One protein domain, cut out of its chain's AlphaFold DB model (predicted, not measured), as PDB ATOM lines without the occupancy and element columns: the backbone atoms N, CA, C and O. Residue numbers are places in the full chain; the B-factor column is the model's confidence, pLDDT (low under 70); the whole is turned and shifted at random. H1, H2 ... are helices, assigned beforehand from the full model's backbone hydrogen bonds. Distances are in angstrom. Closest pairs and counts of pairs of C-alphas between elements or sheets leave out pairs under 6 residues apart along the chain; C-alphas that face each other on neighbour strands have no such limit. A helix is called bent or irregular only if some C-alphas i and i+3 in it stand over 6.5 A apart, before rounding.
ATOM      1  N   LEU A 540     -14.690 -19.755   5.286       79.06
ATOM      2  CA  LEU A 540     -14.305 -19.033   6.501       79.06
ATOM      3  C   LEU A 540     -15.084 -19.534   7.721       79.06
ATOM      4  O   LEU A 540     -14.457 -19.888   8.716       79.06
ATOM      5  N   ASN A 541     -16.410 -19.654   7.625       84.44
ATOM      6  CA  ASN A 541     -17.238 -20.212   8.701       84.44
ATOM      7  C   ASN A 541     -16.781 -21.630   9.079       84.44
ATOM      8  O   ASN A 541     -16.499 -21.886  10.242       84.44
ATOM      9  N   THR A 542     -16.543 -22.502   8.093       91.38
ATOM     10  CA  THR A 542     -16.022 -23.865   8.330       91.38
ATOM     11  C   THR A 542     -14.667 -23.881   9.058       91.38
ATOM     12  O   THR A 542     -14.363 -24.826   9.786       91.38
ATOM     13  N   ILE A 543     -13.818 -22.869   8.850       89.12
ATOM     14  CA  ILE A 543     -12.538 -22.722   9.564       89.12
ATOM     15  C   ILE A 543     -12.770 -22.208  10.990       89.12
ATOM     16  O   ILE A 543     -12.119 -22.703  11.909       89.12
ATOM     17  N   TYR A 544     -13.693 -21.263  11.188       84.25
ATOM     18  CA  TYR A 544     -14.069 -20.773  12.517       84.25
ATOM     19  C   TYR A 544     -14.703 -21.865  13.383       84.25
ATOM     20  O   TYR A 544     -14.290 -22.009  14.530       84.25
ATOM     21  N   ASP A 545     -15.612 -22.672  12.832       89.50
ATOM     22  CA  ASP A 545     -16.258 -23.782  13.543       89.50
ATOM     23  C   ASP A 545     -15.209 -24.803  14.017       89.50
ATOM     24  O   ASP A 545     -15.091 -25.075  15.210       89.50
ATOM     25  N   LYS A 546     -14.328 -25.257  13.110       92.62
ATOM     26  CA  LYS A 546     -13.216 -26.171  13.443       92.62
ATOM     27  C   LYS A 546     -12.224 -25.592  14.452       92.62
ATOM     28  O   LYS A 546     -11.603 -26.342  15.205       92.62
ATOM     29  N   LEU A 547     -12.019 -24.274  14.442       86.06
ATOM     30  CA  LEU A 547     -11.179 -23.600  15.429       86.06
ATOM     31  C   LEU A 547     -11.876 -23.546  16.796       86.06
ATOM     32  O   LEU A 547     -11.202 -23.733  17.806       86.06
ATOM     33  N   GLY A 548     -13.196 -23.342  16.822       88.44
ATOM     34  CA  GLY A 548     -14.039 -23.455  18.012       88.44
ATOM     35  C   GLY A 548     -13.951 -24.847  18.632       88.44
ATOM     36  O   GLY A 548     -13.495 -24.967  19.767       88.44
ATOM     37  N   ASP A 549     -14.248 -25.892  17.853       89.88
ATOM     38  CA  ASP A 549     -14.176 -27.296  18.288       89.88
ATOM     39  C   ASP A 549     -12.805 -27.647  18.895       89.88
ATOM     40  O   ASP A 549     -12.717 -28.279  19.947       89.88
ATOM     41  N   LEU A 550     -11.710 -27.199  18.266       89.25
ATOM     42  CA  LEU A 550     -10.344 -27.465  18.734       89.25
ATOM     43  C   LEU A 550      -9.994 -26.686  20.014       89.25
ATOM     44  O   LEU A 550      -9.248 -27.190  20.864       89.25
ATOM     45  N   ILE A 551     -10.515 -25.465  20.173       83.19
ATOM     46  CA  ILE A 551     -10.387 -24.686  21.411       83.19
ATOM     47  C   ILE A 551     -11.164 -25.371  22.539       83.19
ATOM     48  O   ILE A 551     -10.595 -25.569  23.614       83.19
ATOM     49  N   ASP A 552     -12.406 -25.783  22.290       85.06
ATOM     50  CA  ASP A 552     -13.257 -26.442  23.281       85.06
ATOM     51  C   ASP A 552     -12.706 -27.815  23.679       85.06
ATOM     52  O   ASP A 552     -12.619 -28.109  24.874       85.06
ATOM     53  N   GLN A 553     -12.198 -28.606  22.724       93.19
ATOM     54  CA  GLN A 553     -11.471 -29.847  23.008       93.19
ATOM     55  C   GLN A 553     -10.273 -29.588  23.934       93.19
ATOM     56  O   GLN A 553     -10.157 -30.218  24.987       93.19
ATOM     57  N   ARG A 554      -9.398 -28.624  23.608       82.56
ATOM     58  CA  ARG A 554      -8.237 -28.297  24.458       82.56
ATOM     59  C   ARG A 554      -8.624 -27.735  25.822       82.56
ATOM     60  O   ARG A 554      -7.896 -27.935  26.797       82.56
ATOM     61  N   MET A 555      -9.728 -27.000  25.910       78.38
ATOM     62  CA  MET A 555     -10.260 -26.518  27.183       78.38
ATOM     63  C   MET A 555     -10.796 -27.680  28.020       78.38
ATOM     64  O   MET A 555     -10.523 -27.722  29.220       78.38
ATOM     65  N   HIS A 556     -11.459 -28.656  27.398       87.50
ATOM     66  CA  HIS A 556     -11.903 -29.880  28.053       87.50
ATOM     67  C   HIS A 556     -10.718 -30.727  28.545       87.50
ATOM     68  O   HIS A 556     -10.689 -31.086  29.718       87.50
ATOM     69  N   GLU A 557      -9.695 -30.956  27.714       84.00
ATOM     70  CA  GLU A 557      -8.444 -31.646  28.086       84.00
ATOM     71  C   GLU A 557      -7.730 -30.961  29.268       84.00
ATOM     72  O   GLU A 557      -7.253 -31.614  30.199       84.00
ATOM     73  N   ARG A 558      -7.694 -29.622  29.286       75.75
ATOM     74  CA  ARG A 558      -7.135 -28.852  30.412       75.75
ATOM     75  C   ARG A 558      -7.977 -28.940  31.683       75.75
ATOM     76  O   ARG A 558      -7.416 -28.860  32.773       75.75
ATOM     77  N   GLN A 559      -9.298 -29.065  31.573       75.06
ATOM     78  CA  GLN A 559     -10.187 -29.220  32.726       75.06
ATOM     79  C   GLN A 559     -10.170 -30.652  33.275       75.06
ATOM     80  O   GLN A 559     -10.118 -30.831  34.492       75.06
ATOM     81  N   SER A 560     -10.159 -31.669  32.410       81.50
ATOM     82  CA  SER A 560     -10.056 -33.073  32.818       81.50
ATOM     83  C   SER A 560      -8.710 -33.362  33.486       81.50
ATOM     84  O   SER A 560      -8.689 -34.015  34.525       81.50
ATOM     85  N   GLY A 561      -7.615 -32.776  32.982       77.00
ATOM     86  CA  GLY A 561      -6.290 -32.844  33.605       77.00
ATOM     87  C   GLY A 561      -6.149 -32.098  34.942       77.00
ATOM     88  O   GLY A 561      -5.269 -32.442  35.728       77.00
ATOM     89  N   ARG A 562      -7.011 -31.114  35.251       71.00
ATOM     90  CA  ARG A 562      -6.996 -30.396  36.545       71.00
ATOM     91  C   ARG A 562      -7.651 -31.178  37.680       71.00
ATOM     92  O   ARG A 562      -7.071 -31.255  38.756       71.00
ATOM     93  N   LYS A 563      -8.788 -31.837  37.425       78.38
ATOM     94  CA  LYS A 563      -9.522 -32.637  38.429       78.38
ATOM     95  C   LYS A 563      -8.644 -33.579  39.286       78.38
ATOM     96  O   LYS A 563      -8.821 -33.572  40.503       78.38
ATOM     97  N   PRO A 564      -7.706 -34.381  38.732       76.88
ATOM     98  CA  PRO A 564      -6.843 -35.233  39.556       76.88
ATOM     99  C   PRO A 564      -5.818 -34.439  40.384       76.88
ATOM    100  O   PRO A 564      -5.495 -34.859  41.493       76.88
ATOM    101  N   VAL A 565      -5.335 -33.293  39.889       77.31
ATOM    102  CA  VAL A 565      -4.405 -32.415  40.621       77.31
ATOM    103  C   VAL A 565      -5.114 -31.753  41.802       77.31
ATOM    104  O   VAL A 565      -4.596 -31.794  42.916       77.31
ATOM    105  N   ASP A 566      -6.321 -31.228  41.580       77.75
ATOM    106  CA  ASP A 566      -7.138 -30.598  42.620       77.75
ATOM    107  C   ASP A 566      -7.488 -31.613  43.730       77.75
ATOM    108  O   ASP A 566      -7.306 -31.327  44.915       77.75
ATOM    109  N   ASN A 567      -7.872 -32.847  43.365       84.25
ATOM    110  CA  ASN A 567      -8.105 -33.936  44.323       84.25
ATOM    111  C   ASN A 567      -6.837 -34.317  45.112       84.25
ATOM    112  O   ASN A 567      -6.908 -34.534  46.324       84.25
ATOM    113  N   ALA A 568      -5.673 -34.397  44.457       80.06
ATOM    114  CA  ALA A 568      -4.408 -34.713  45.123       80.06
ATOM    115  C   ALA A 568      -3.974 -33.600  46.096       80.06
ATOM    116  O   ALA A 568      -3.530 -33.888  47.210       80.06
ATOM    117  N   GLN A 569      -4.158 -32.330  45.721       79.06
ATOM    118  CA  GLN A 569      -3.938 -31.192  46.615       79.06
ATOM    119  C   GLN A 569      -4.917 -31.204  47.794       79.06
ATOM    120  O   GLN A 569      -4.489 -31.045  48.936       79.06
ATOM    121  N   GLN A 570      -6.207 -31.464  47.558       86.62
ATOM    122  CA  GLN A 570      -7.216 -31.539  48.617       86.62
ATOM    123  C   GLN A 570      -6.921 -32.673  49.615       86.62
ATOM    124  O   GLN A 570      -6.978 -32.455  50.826       86.62
ATOM    125  N   MET A 571      -6.513 -33.849  49.123       88.31
ATOM    126  CA  MET A 571      -6.004 -34.959  49.942       88.31
ATOM    127  C   MET A 571      -4.787 -34.547  50.781       88.31
ATOM    128  O   MET A 571      -4.717 -34.859  51.972       88.31
ATOM    129  N   HIS A 572      -3.834 -33.813  50.194       84.19
ATOM    130  CA  HIS A 572      -2.647 -33.359  50.916       84.19
ATOM    131  C   HIS A 572      -2.989 -32.333  52.010       84.19
ATOM    132  O   HIS A 572      -2.467 -32.442  53.124       84.19
ATOM    133  N   VAL A 573      -3.891 -31.385  51.733       83.62
ATOM    134  CA  VAL A 573      -4.381 -30.396  52.709       83.62
ATOM    135  C   VAL A 573      -5.127 -31.079  53.859       83.62
ATOM    136  O   VAL A 573      -4.846 -30.781  55.018       83.62
ATOM    137  N   ALA A 574      -6.001 -32.048  53.567       88.19
ATOM    138  CA  ALA A 574      -6.702 -32.824  54.590       88.19
ATOM    139  C   ALA A 574      -5.727 -33.612  55.487       88.19
ATOM    140  O   ALA A 574      -5.863 -33.606  56.712       88.19
ATOM    141  N   ASN A 575      -4.689 -34.226  54.905       89.38
ATOM    142  CA  ASN A 575      -3.640 -34.916  55.663       89.38
ATOM    143  C   ASN A 575      -2.855 -33.954  56.577       89.38
ATOM    144  O   ASN A 575      -2.587 -34.275  57.737       89.38
ATOM    145  N   LEU A 576      -2.522 -32.751  56.090       85.88
ATOM    146  CA  LEU A 576      -1.860 -31.718  56.893       85.88
ATOM    147  C   LEU A 576      -2.745 -31.245  58.055       85.88
ATOM    148  O   LEU A 576      -2.267 -31.187  59.186       85.88
ATOM    149  N   GLN A 577      -4.034 -30.993  57.814       87.12
ATOM    150  CA  GLN A 577      -4.999 -30.634  58.863       87.12
ATOM    151  C   GLN A 577      -5.126 -31.736  59.927       87.12
ATOM    152  O   GLN A 577      -5.076 -31.445  61.122       87.12
ATOM    153  N   GLN A 578      -5.194 -33.008  59.517       92.06
ATOM    154  CA  GLN A 578      -5.216 -34.145  60.441       92.06
ATOM    155  C   GLN A 578      -3.933 -34.230  61.287       92.06
ATOM    156  O   GLN A 578      -3.996 -34.499  62.488       92.06
ATOM    157  N   ARG A 579      -2.761 -33.970  60.689       86.88
ATOM    158  CA  ARG A 579      -1.476 -33.933  61.408       86.88
ATOM    159  C   ARG A 579      -1.396 -32.778  62.407       86.88
ATOM    160  O   ARG A 579      -0.853 -32.988  63.488       86.88
ATOM    161  N   ILE A 580      -1.939 -31.605  62.078       84.94
ATOM    162  CA  ILE A 580      -2.013 -30.452  62.990       84.94
ATOM    163  C   ILE A 580      -2.897 -30.795  64.196       84.94
ATOM    164  O   ILE A 580      -2.410 -30.747  65.323       84.94
ATOM    165  N   ALA A 581      -4.124 -31.275  63.973       88.38
ATOM    166  CA  ALA A 581      -5.035 -31.667  65.056       88.38
ATOM    167  C   ALA A 581      -4.431 -32.751  65.978       88.38
ATOM    168  O   ALA A 581      -4.565 -32.695  67.201       88.38
ATOM    169  N   ALA A 582      -3.698 -33.718  65.414       90.19
ATOM    170  CA  ALA A 582      -2.994 -34.741  66.191       90.19
ATOM    171  C   ALA A 582      -1.806 -34.192  67.011       90.19
ATOM    172  O   ALA A 582      -1.455 -34.769  68.043       90.19
ATOM    173  N   LEU A 583      -1.166 -33.102  66.572       83.56
ATOM    174  CA  LEU A 583      -0.120 -32.410  67.334       83.56
ATOM    175  C   LEU A 583      -0.718 -31.553  68.455       83.56
ATOM    176  O   LEU A 583      -0.222 -31.616  69.578       83.56
ATOM    177  N   GLU A 584      -1.811 -30.836  68.189       86.69
ATOM    178  CA  GLU A 584      -2.562 -30.068  69.193       86.69
ATOM    179  C   GLU A 584      -3.089 -30.979  70.311       86.69
ATOM    180  O   GLU A 584      -2.875 -30.708  71.494       86.69
ATOM    181  N   GLN A 585      -3.682 -32.128  69.961       92.69
ATOM    182  CA  GLN A 585      -4.137 -33.119  70.942       92.69
ATOM    183  C   GLN A 585      -2.973 -33.679  71.780       92.69
ATOM    184  O   GLN A 585      -3.108 -33.862  72.992       92.69
ATOM    185  N   LYS A 586      -1.805 -33.916  71.164       88.50
ATOM    186  CA  LYS A 586      -0.594 -34.336  71.888       88.50
ATOM    187  C   LYS A 586      -0.095 -33.256  72.846       88.50
ATOM    188  O   LYS A 586       0.236 -33.598  73.980       88.50
ATOM    189  N   GLN A 587      -0.080 -31.986  72.437       83.44
ATOM    190  CA  GLN A 587       0.283 -30.865  73.311       83.44
ATOM    191  C   GLN A 587      -0.682 -30.743  74.499       83.44
ATOM    192  O   GLN A 587      -0.225 -30.680  75.636       83.44
ATOM    193  N   ARG A 598      13.325 -29.714  75.844       82.00
ATOM    194  CA  ARG A 598      12.490 -30.259  74.753       82.00
ATOM    195  C   ARG A 598      11.726 -29.167  74.022       82.00
ATOM    196  O   ARG A 598      11.501 -29.306  72.828       82.00
ATOM    197  N   MET A 599      11.325 -28.107  74.723       82.31
ATOM    198  CA  MET A 599      10.692 -26.944  74.100       82.31
ATOM    199  C   MET A 599      11.659 -26.294  73.102       82.31
ATOM    200  O   MET A 599      11.294 -26.099  71.951       82.31
ATOM    201  N   GLN A 600      12.926 -26.120  73.489       87.38
ATOM    202  CA  GLN A 600      13.980 -25.600  72.615       87.38
ATOM    203  C   GLN A 600      14.308 -26.541  71.434       87.38
ATOM    204  O   GLN A 600      14.503 -26.077  70.314       87.38
ATOM    205  N   GLU A 601      14.323 -27.865  71.642       88.94
ATOM    206  CA  GLU A 601      14.476 -28.845  70.548       88.94
ATOM    207  C   GLU A 601      13.274 -28.827  69.580       88.94
ATOM    208  O   GLU A 601      13.441 -28.953  68.365       88.94
ATOM    209  N   PHE A 602      12.060 -28.652  70.106       85.19
ATOM    210  CA  PHE A 602      10.836 -28.535  69.316       85.19
ATOM    211  C   PHE A 602      10.798 -27.229  68.516       85.19
ATOM    212  O   PHE A 602      10.475 -27.264  67.334       85.19
ATOM    213  N   GLU A 603      11.182 -26.100  69.116       86.06
ATOM    214  CA  GLU A 603      11.312 -24.805  68.436       86.06
ATOM    215  C   GLU A 603      12.353 -24.858  67.312       86.06
ATOM    216  O   GLU A 603      12.073 -24.391  66.209       86.06
ATOM    217  N   ALA A 604      13.509 -25.493  67.542       90.88
ATOM    218  CA  ALA A 604      14.527 -25.690  66.510       90.88
ATOM    219  C   ALA A 604      13.993 -26.522  65.328       90.88
ATOM    220  O   ALA A 604      14.097 -26.100  64.176       90.88
ATOM    221  N   LYS A 605      13.339 -27.659  65.606       90.25
ATOM    222  CA  LYS A 605      12.694 -28.492  64.574       90.25
ATOM    223  C   LYS A 605      11.537 -27.776  63.879       90.25
ATOM    224  O   LYS A 605      11.304 -27.993  62.694       90.25
ATOM    225  N   HIS A 606      10.791 -26.931  64.583       84.25
ATOM    226  CA  HIS A 606       9.730 -26.128  63.985       84.25
ATOM    227  C   HIS A 606      10.312 -25.079  63.027       84.25
ATOM    228  O   HIS A 606       9.834 -24.962  61.902       84.25
ATOM    229  N   ALA A 607      11.377 -24.377  63.425       86.75
ATOM    230  CA  ALA A 607      12.078 -23.418  62.574       86.75
ATOM    231  C   ALA A 607      12.665 -24.075  61.310       86.75
ATOM    232  O   ALA A 607      12.497 -23.539  60.218       86.75
ATOM    233  N   GLU A 608      13.272 -25.260  61.435       91.94
ATOM    234  CA  GLU A 608      13.768 -26.055  60.302       91.94
ATOM    235  C   GLU A 608      12.638 -26.427  59.323       91.94
ATOM    236  O   GLU A 608      12.744 -26.173  58.124       91.94
ATOM    237  N   ASN A 609      11.508 -26.939  59.830       87.12
ATOM    238  CA  ASN A 609      10.344 -27.273  58.999       87.12
ATOM    239  C   ASN A 609       9.722 -26.041  58.317       87.12
ATOM    240  O   ASN A 609       9.296 -26.134  57.167       87.12
ATOM    241  N   VAL A 610       9.665 -24.890  58.998       81.88
ATOM    242  CA  VAL A 610       9.184 -23.630  58.405       81.88
ATOM    243  C   VAL A 610      10.137 -23.147  57.310       81.88
ATOM    244  O   VAL A 610       9.670 -22.762  56.242       81.88
ATOM    245  N   SER A 611      11.454 -23.237  57.523       89.12
ATOM    246  CA  SER A 611      12.455 -22.883  56.510       89.12
ATOM    247  C   SER A 611      12.348 -23.770  55.264       89.12
ATOM    248  O   SER A 611      12.339 -23.253  54.151       89.12
ATOM    249  N   GLY A 612      12.194 -25.088  55.432       90.81
ATOM    250  CA  GLY A 612      12.018 -26.017  54.310       90.81
ATOM    251  C   GLY A 612      10.665 -25.885  53.593       90.81
ATOM    252  O   GLY A 612      10.553 -26.219  52.416       90.81
ATOM    253  N   LEU A 613       9.622 -25.383  54.263       83.19
ATOM    254  CA  LEU A 613       8.370 -25.008  53.595       83.19
ATOM    255  C   LEU A 613       8.520 -23.710  52.793       83.19
ATOM    256  O   LEU A 613       7.996 -23.637  51.686       83.19
ATOM    257  N   GLN A 614       9.247 -22.725  53.324       84.75
ATOM    258  CA  GLN A 614       9.521 -21.456  52.649       84.75
ATOM    259  C   GLN A 614      10.328 -21.668  51.354       84.75
ATOM    260  O   GLN A 614       9.921 -21.185  50.303       84.75
ATOM    261  N   GLU A 615      11.391 -22.477  51.401       92.25
ATOM    262  CA  GLU A 615      12.201 -22.848  50.227       92.25
ATOM    263  C   GLU A 615      11.345 -23.479  49.111       92.25
ATOM    264  O   GLU A 615      11.426 -23.086  47.949       92.25
ATOM    265  N   ARG A 616      10.428 -24.392  49.464       87.44
ATOM    266  CA  ARG A 616       9.525 -25.044  48.495       87.44
ATOM    267  C   ARG A 616       8.437 -24.117  47.945       87.44
ATOM    268  O   ARG A 616       7.903 -24.393  46.873       87.44
ATOM    269  N   ILE A 617       8.082 -23.046  48.658       80.56
ATOM    270  CA  ILE A 617       7.203 -21.989  48.131       80.56
ATOM    271  C   ILE A 617       7.972 -21.163  47.096       80.56
ATOM    272  O   ILE A 617       7.460 -20.952  45.999       80.56
ATOM    273  N   GLU A 618       9.213 -20.782  47.398       86.62
ATOM    274  CA  GLU A 618      10.081 -20.044  46.474       86.62
ATOM    275  C   GLU A 618      10.349 -20.851  45.187       86.62
ATOM    276  O   GLU A 618      10.187 -20.314  44.094       86.62
ATOM    277  N   GLU A 619      10.614 -22.164  45.275       89.94
ATOM    278  CA  GLU A 619      10.718 -23.049  44.095       89.94
ATOM    279  C   GLU A 619       9.447 -23.068  43.221       89.94
ATOM    280  O   GLU A 619       9.534 -23.134  41.988       89.94
ATOM    281  N   LEU A 620       8.258 -23.025  43.837       81.25
ATOM    282  CA  LEU A 620       6.976 -23.016  43.124       81.25
ATOM    283  C   LEU A 620       6.711 -21.669  42.440       81.25
ATOM    284  O   LEU A 620       6.308 -21.657  41.276       81.25
ATOM    285  N   GLU A 621       6.989 -20.549  43.111       83.25
ATOM    286  CA  GLU A 621       6.884 -19.209  42.516       83.25
ATOM    287  C   GLU A 621       7.834 -19.056  41.315       83.25
ATOM    288  O   GLU A 621       7.451 -18.541  40.260       83.25
ATOM    289  N   ASP A 622       9.046 -19.599  41.433       90.94
ATOM    290  CA  ASP A 622      10.062 -19.605  40.382       90.94
ATOM    291  C   ASP A 622       9.677 -20.522  39.197       90.94
ATOM    292  O   ASP A 622      10.074 -20.292  38.049       90.94
ATOM    293  N   SER A 623       8.881 -21.569  39.443       88.19
ATOM    294  CA  SER A 623       8.272 -22.425  38.413       88.19
ATOM    295  C   SER A 623       7.140 -21.705  37.666       88.19
ATOM    296  O   SER A 623       7.116 -21.677  36.431       88.19
ATOM    297  N   ASP A 624       6.250 -21.025  38.391       83.81
ATOM    298  CA  ASP A 624       5.155 -20.253  37.796       83.81
ATOM    299  C   ASP A 624       5.653 -19.033  37.006       83.81
ATOM    300  O   ASP A 624       5.104 -18.715  35.945       83.81
ATOM    301  N   ALA A 625       6.751 -18.398  37.428       86.75
ATOM    302  CA  ALA A 625       7.433 -17.366  36.645       86.75
ATOM    303  C   ALA A 625       7.926 -17.900  35.281       86.75
ATOM    304  O   ALA A 625       7.762 -17.239  34.244       86.75
ATOM    305  N   LYS A 626       8.464 -19.129  35.244       89.88
ATOM    306  CA  LYS A 626       8.877 -19.805  33.998       89.88
ATOM    307  C   LYS A 626       7.663 -20.118  33.116       89.88
ATOM    308  O   LYS A 626       7.683 -19.797  31.926       89.88
ATOM    309  N   HIS A 627       6.576 -20.649  33.683       86.25
ATOM    310  CA  HIS A 627       5.329 -20.899  32.944       86.25
ATOM    311  C   HIS A 627       4.719 -19.622  32.351       86.25
ATOM    312  O   HIS A 627       4.300 -19.616  31.189       86.25
ATOM    313  N   ARG A 628       4.718 -18.519  33.107       87.56
ATOM    314  CA  ARG A 628       4.252 -17.205  32.644       87.56
ATOM    315  C   ARG A 628       5.067 -16.697  31.455       87.56
ATOM    316  O   ARG A 628       4.487 -16.297  30.449       87.56
ATOM    317  N   THR A 629       6.392 -16.807  31.533       90.12
ATOM    318  CA  THR A 629       7.304 -16.423  30.444       90.12
ATOM    319  C   THR A 629       7.014 -17.217  29.161       90.12
ATOM    320  O   THR A 629       6.955 -16.647  28.071       90.12
ATOM    321  N   VAL A 630       6.758 -18.527  29.270       88.00
ATOM    322  CA  VAL A 630       6.369 -19.367  28.120       88.00
ATOM    323  C   VAL A 630       5.018 -18.937  27.533       88.00
ATOM    324  O   VAL A 630       4.870 -18.892  26.310       88.00
ATOM    325  N   ALA A 631       4.040 -18.583  28.370       87.88
ATOM    326  CA  ALA A 631       2.736 -18.102  27.912       87.88
ATOM    327  C   ALA A 631       2.834 -16.769  27.142       87.88
ATOM    328  O   ALA A 631       2.198 -16.623  26.099       87.88
ATOM    329  N   GLU A 632       3.669 -15.832  27.599       90.44
ATOM    330  CA  GLU A 632       3.917 -14.550  26.921       90.44
ATOM    331  C   GLU A 632       4.590 -14.742  25.546       90.44
ATOM    332  O   GLU A 632       4.181 -14.126  24.559       90.44
ATOM    333  N   VAL A 633       5.553 -15.668  25.435       91.88
ATOM    334  CA  VAL A 633       6.175 -16.039  24.148       91.88
ATOM    335  C   VAL A 633       5.156 -16.645  23.174       91.88
ATOM    336  O   VAL A 633       5.194 -16.351  21.975       91.88
ATOM    337  N   LEU A 634       4.228 -17.473  23.664       89.56
ATOM    338  CA  LEU A 634       3.169 -18.059  22.837       89.56
ATOM    339  C   LEU A 634       2.151 -17.013  22.366       89.56
ATOM    340  O   LEU A 634       1.806 -17.018  21.186       89.56
ATOM    341  N   LEU A 635       1.718 -16.098  23.242       90.75
ATOM    342  CA  LEU A 635       0.814 -14.996  22.885       90.75
ATOM    343  C   LEU A 635       1.411 -14.125  21.776       90.75
ATOM    344  O   LEU A 635       0.788 -13.955  20.729       90.75
ATOM    345  N   LYS A 636       2.665 -13.690  21.937       92.88
ATOM    346  CA  LYS A 636       3.372 -12.900  20.919       92.88
ATOM    347  C   LYS A 636       3.466 -13.621  19.568       92.88
ATOM    348  O   LYS A 636       3.321 -13.005  18.515       92.88
ATOM    349  N   ARG A 637       3.663 -14.946  19.575       91.00
ATOM    350  CA  ARG A 637       3.685 -15.754  18.345       91.00
ATOM    351  C   ARG A 637       2.310 -15.842  17.670       91.00
ATOM    352  O   ARG A 637       2.261 -15.918  16.444       91.00
ATOM    353  N   VAL A 638       1.216 -15.826  18.434       89.19
ATOM    354  CA  VAL A 638      -0.153 -15.751  17.892       89.19
ATOM    355  C   VAL A 638      -0.413 -14.376  17.272       89.19
ATOM    356  O   VAL A 638      -0.897 -14.318  16.144       89.19
ATOM    357  N   GLU A 639      -0.010 -13.288  17.932       92.94
ATOM    358  CA  GLU A 639      -0.105 -11.920  17.393       92.94
ATOM    359  C   GLU A 639       0.678 -11.760  16.077       92.94
ATOM    360  O   GLU A 639       0.151 -11.231  15.095       92.94
ATOM    361  N   ASP A 640       1.909 -12.280  16.008       91.62
ATOM    362  CA  ASP A 640       2.727 -12.271  14.787       91.62
ATOM    363  C   ASP A 640       2.090 -13.080  13.640       91.62
ATOM    364  O   ASP A 640       2.207 -12.701  12.471       91.62
ATOM    365  N   LEU A 641       1.410 -14.195  13.944       90.69
ATOM    366  CA  LEU A 641       0.677 -14.988  12.950       90.69
ATOM    367  C   LEU A 641      -0.581 -14.260  12.466       90.69
ATOM    368  O   LEU A 641      -0.789 -14.161  11.256       90.69
ATOM    369  N   GLN A 642      -1.366 -13.685  13.380       91.06
ATOM    370  CA  GLN A 642      -2.538 -12.876  13.051       91.06
ATOM    371  C   GLN A 642      -2.147 -11.696  12.152       91.06
ATOM    372  O   GLN A 642      -2.758 -11.486  11.108       91.06
ATOM    373  N   LYS A 643      -1.060 -10.990  12.488       92.94
ATOM    374  CA  LYS A 643      -0.526  -9.887  11.681       92.94
ATOM    375  C   LYS A 643      -0.082 -10.330  10.285       92.94
ATOM    376  O   LYS A 643      -0.293  -9.591   9.330       92.94
ATOM    377  N   LYS A 644       0.517 -11.520  10.143       92.62
ATOM    378  CA  LYS A 644       0.877 -12.087   8.829       92.62
ATOM    379  C   LYS A 644      -0.358 -12.422   7.994       92.62
ATOM    380  O   LYS A 644      -0.378 -12.087   6.814       92.62
ATOM    381  N   MET A 645      -1.387 -13.018   8.597       89.50
ATOM    382  CA  MET A 645      -2.656 -13.300   7.914       89.50
ATOM    383  C   MET A 645      -3.348 -12.007   7.458       89.50
ATOM    384  O   MET A 645      -3.768 -11.919   6.312       89.50
ATOM    385  N   SER A 646      -3.375 -10.965   8.296       89.50
ATOM    386  CA  SER A 646      -3.939  -9.645   7.955       89.50
ATOM    387  C   SER A 646      -3.173  -8.860   6.878       89.50
ATOM    388  O   SER A 646      -3.607  -7.773   6.519       89.50
ATOM    389  N   VAL A 647      -2.026  -9.359   6.402       93.75
ATOM    390  CA  VAL A 647      -1.267  -8.795   5.265       93.75
ATOM    391  C   VAL A 647      -1.450  -9.635   3.988       93.75
ATOM    392  O   VAL A 647      -1.106  -9.181   2.901       93.75
TER     393      VAL A 647
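What this domain is: This is residues 540 to 587 and 598 to 647 of the 649 residues of the protein "SURP motif domain-containing protein" of Cercospora zeae-maydis SCOH1-5 (UniProt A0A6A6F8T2). Two long helices, H1 and H2, run side by side in opposite directions with an open gap along their length, and the turn that would join them is not printed. The printed part has 98 residues with two named helices, H1 then H2, and no named strand; the class is all helix. The whole is extended, a rod spanning 74 by 24 by 11 A, with a radius of gyration of the C-alphas of 23.2 A.

How they stand to each other: H2, residues 598 to 647, is the longest helix, and it stands free. H1, residues 540 to 587, stands free too. H1 and H2 are apart, with no C-alpha of the one within 8 A of the other. In H2 every O i to N i+4 pair is within hydrogen-bond range; in H1, 42 of 44 are. H1 is neither bent nor irregular, but only just: C-alphas 561 and 564 are 6.4 A apart.

Where its parts are: H2 measures 74.0 A from C-alpha 598 at (12.490, -30.259, 74.753) to C-alpha 647 at (-1.267, -8.795, 5.265). H1 measures 69.4 A, from C-alpha 540 at (-14.305, -19.033, 6.501) to C-alpha 587.

The domain as a whole: The C-alphas farthest apart, of Leu 540 and Arg 598, are 74.2 A apart. Residues 588 to 597 are not printed; C-alphas 587 and 598 are 12.3 A apart across this cut. Mean pLDDT of the printed part is 86.5, and no printed residue is under 70.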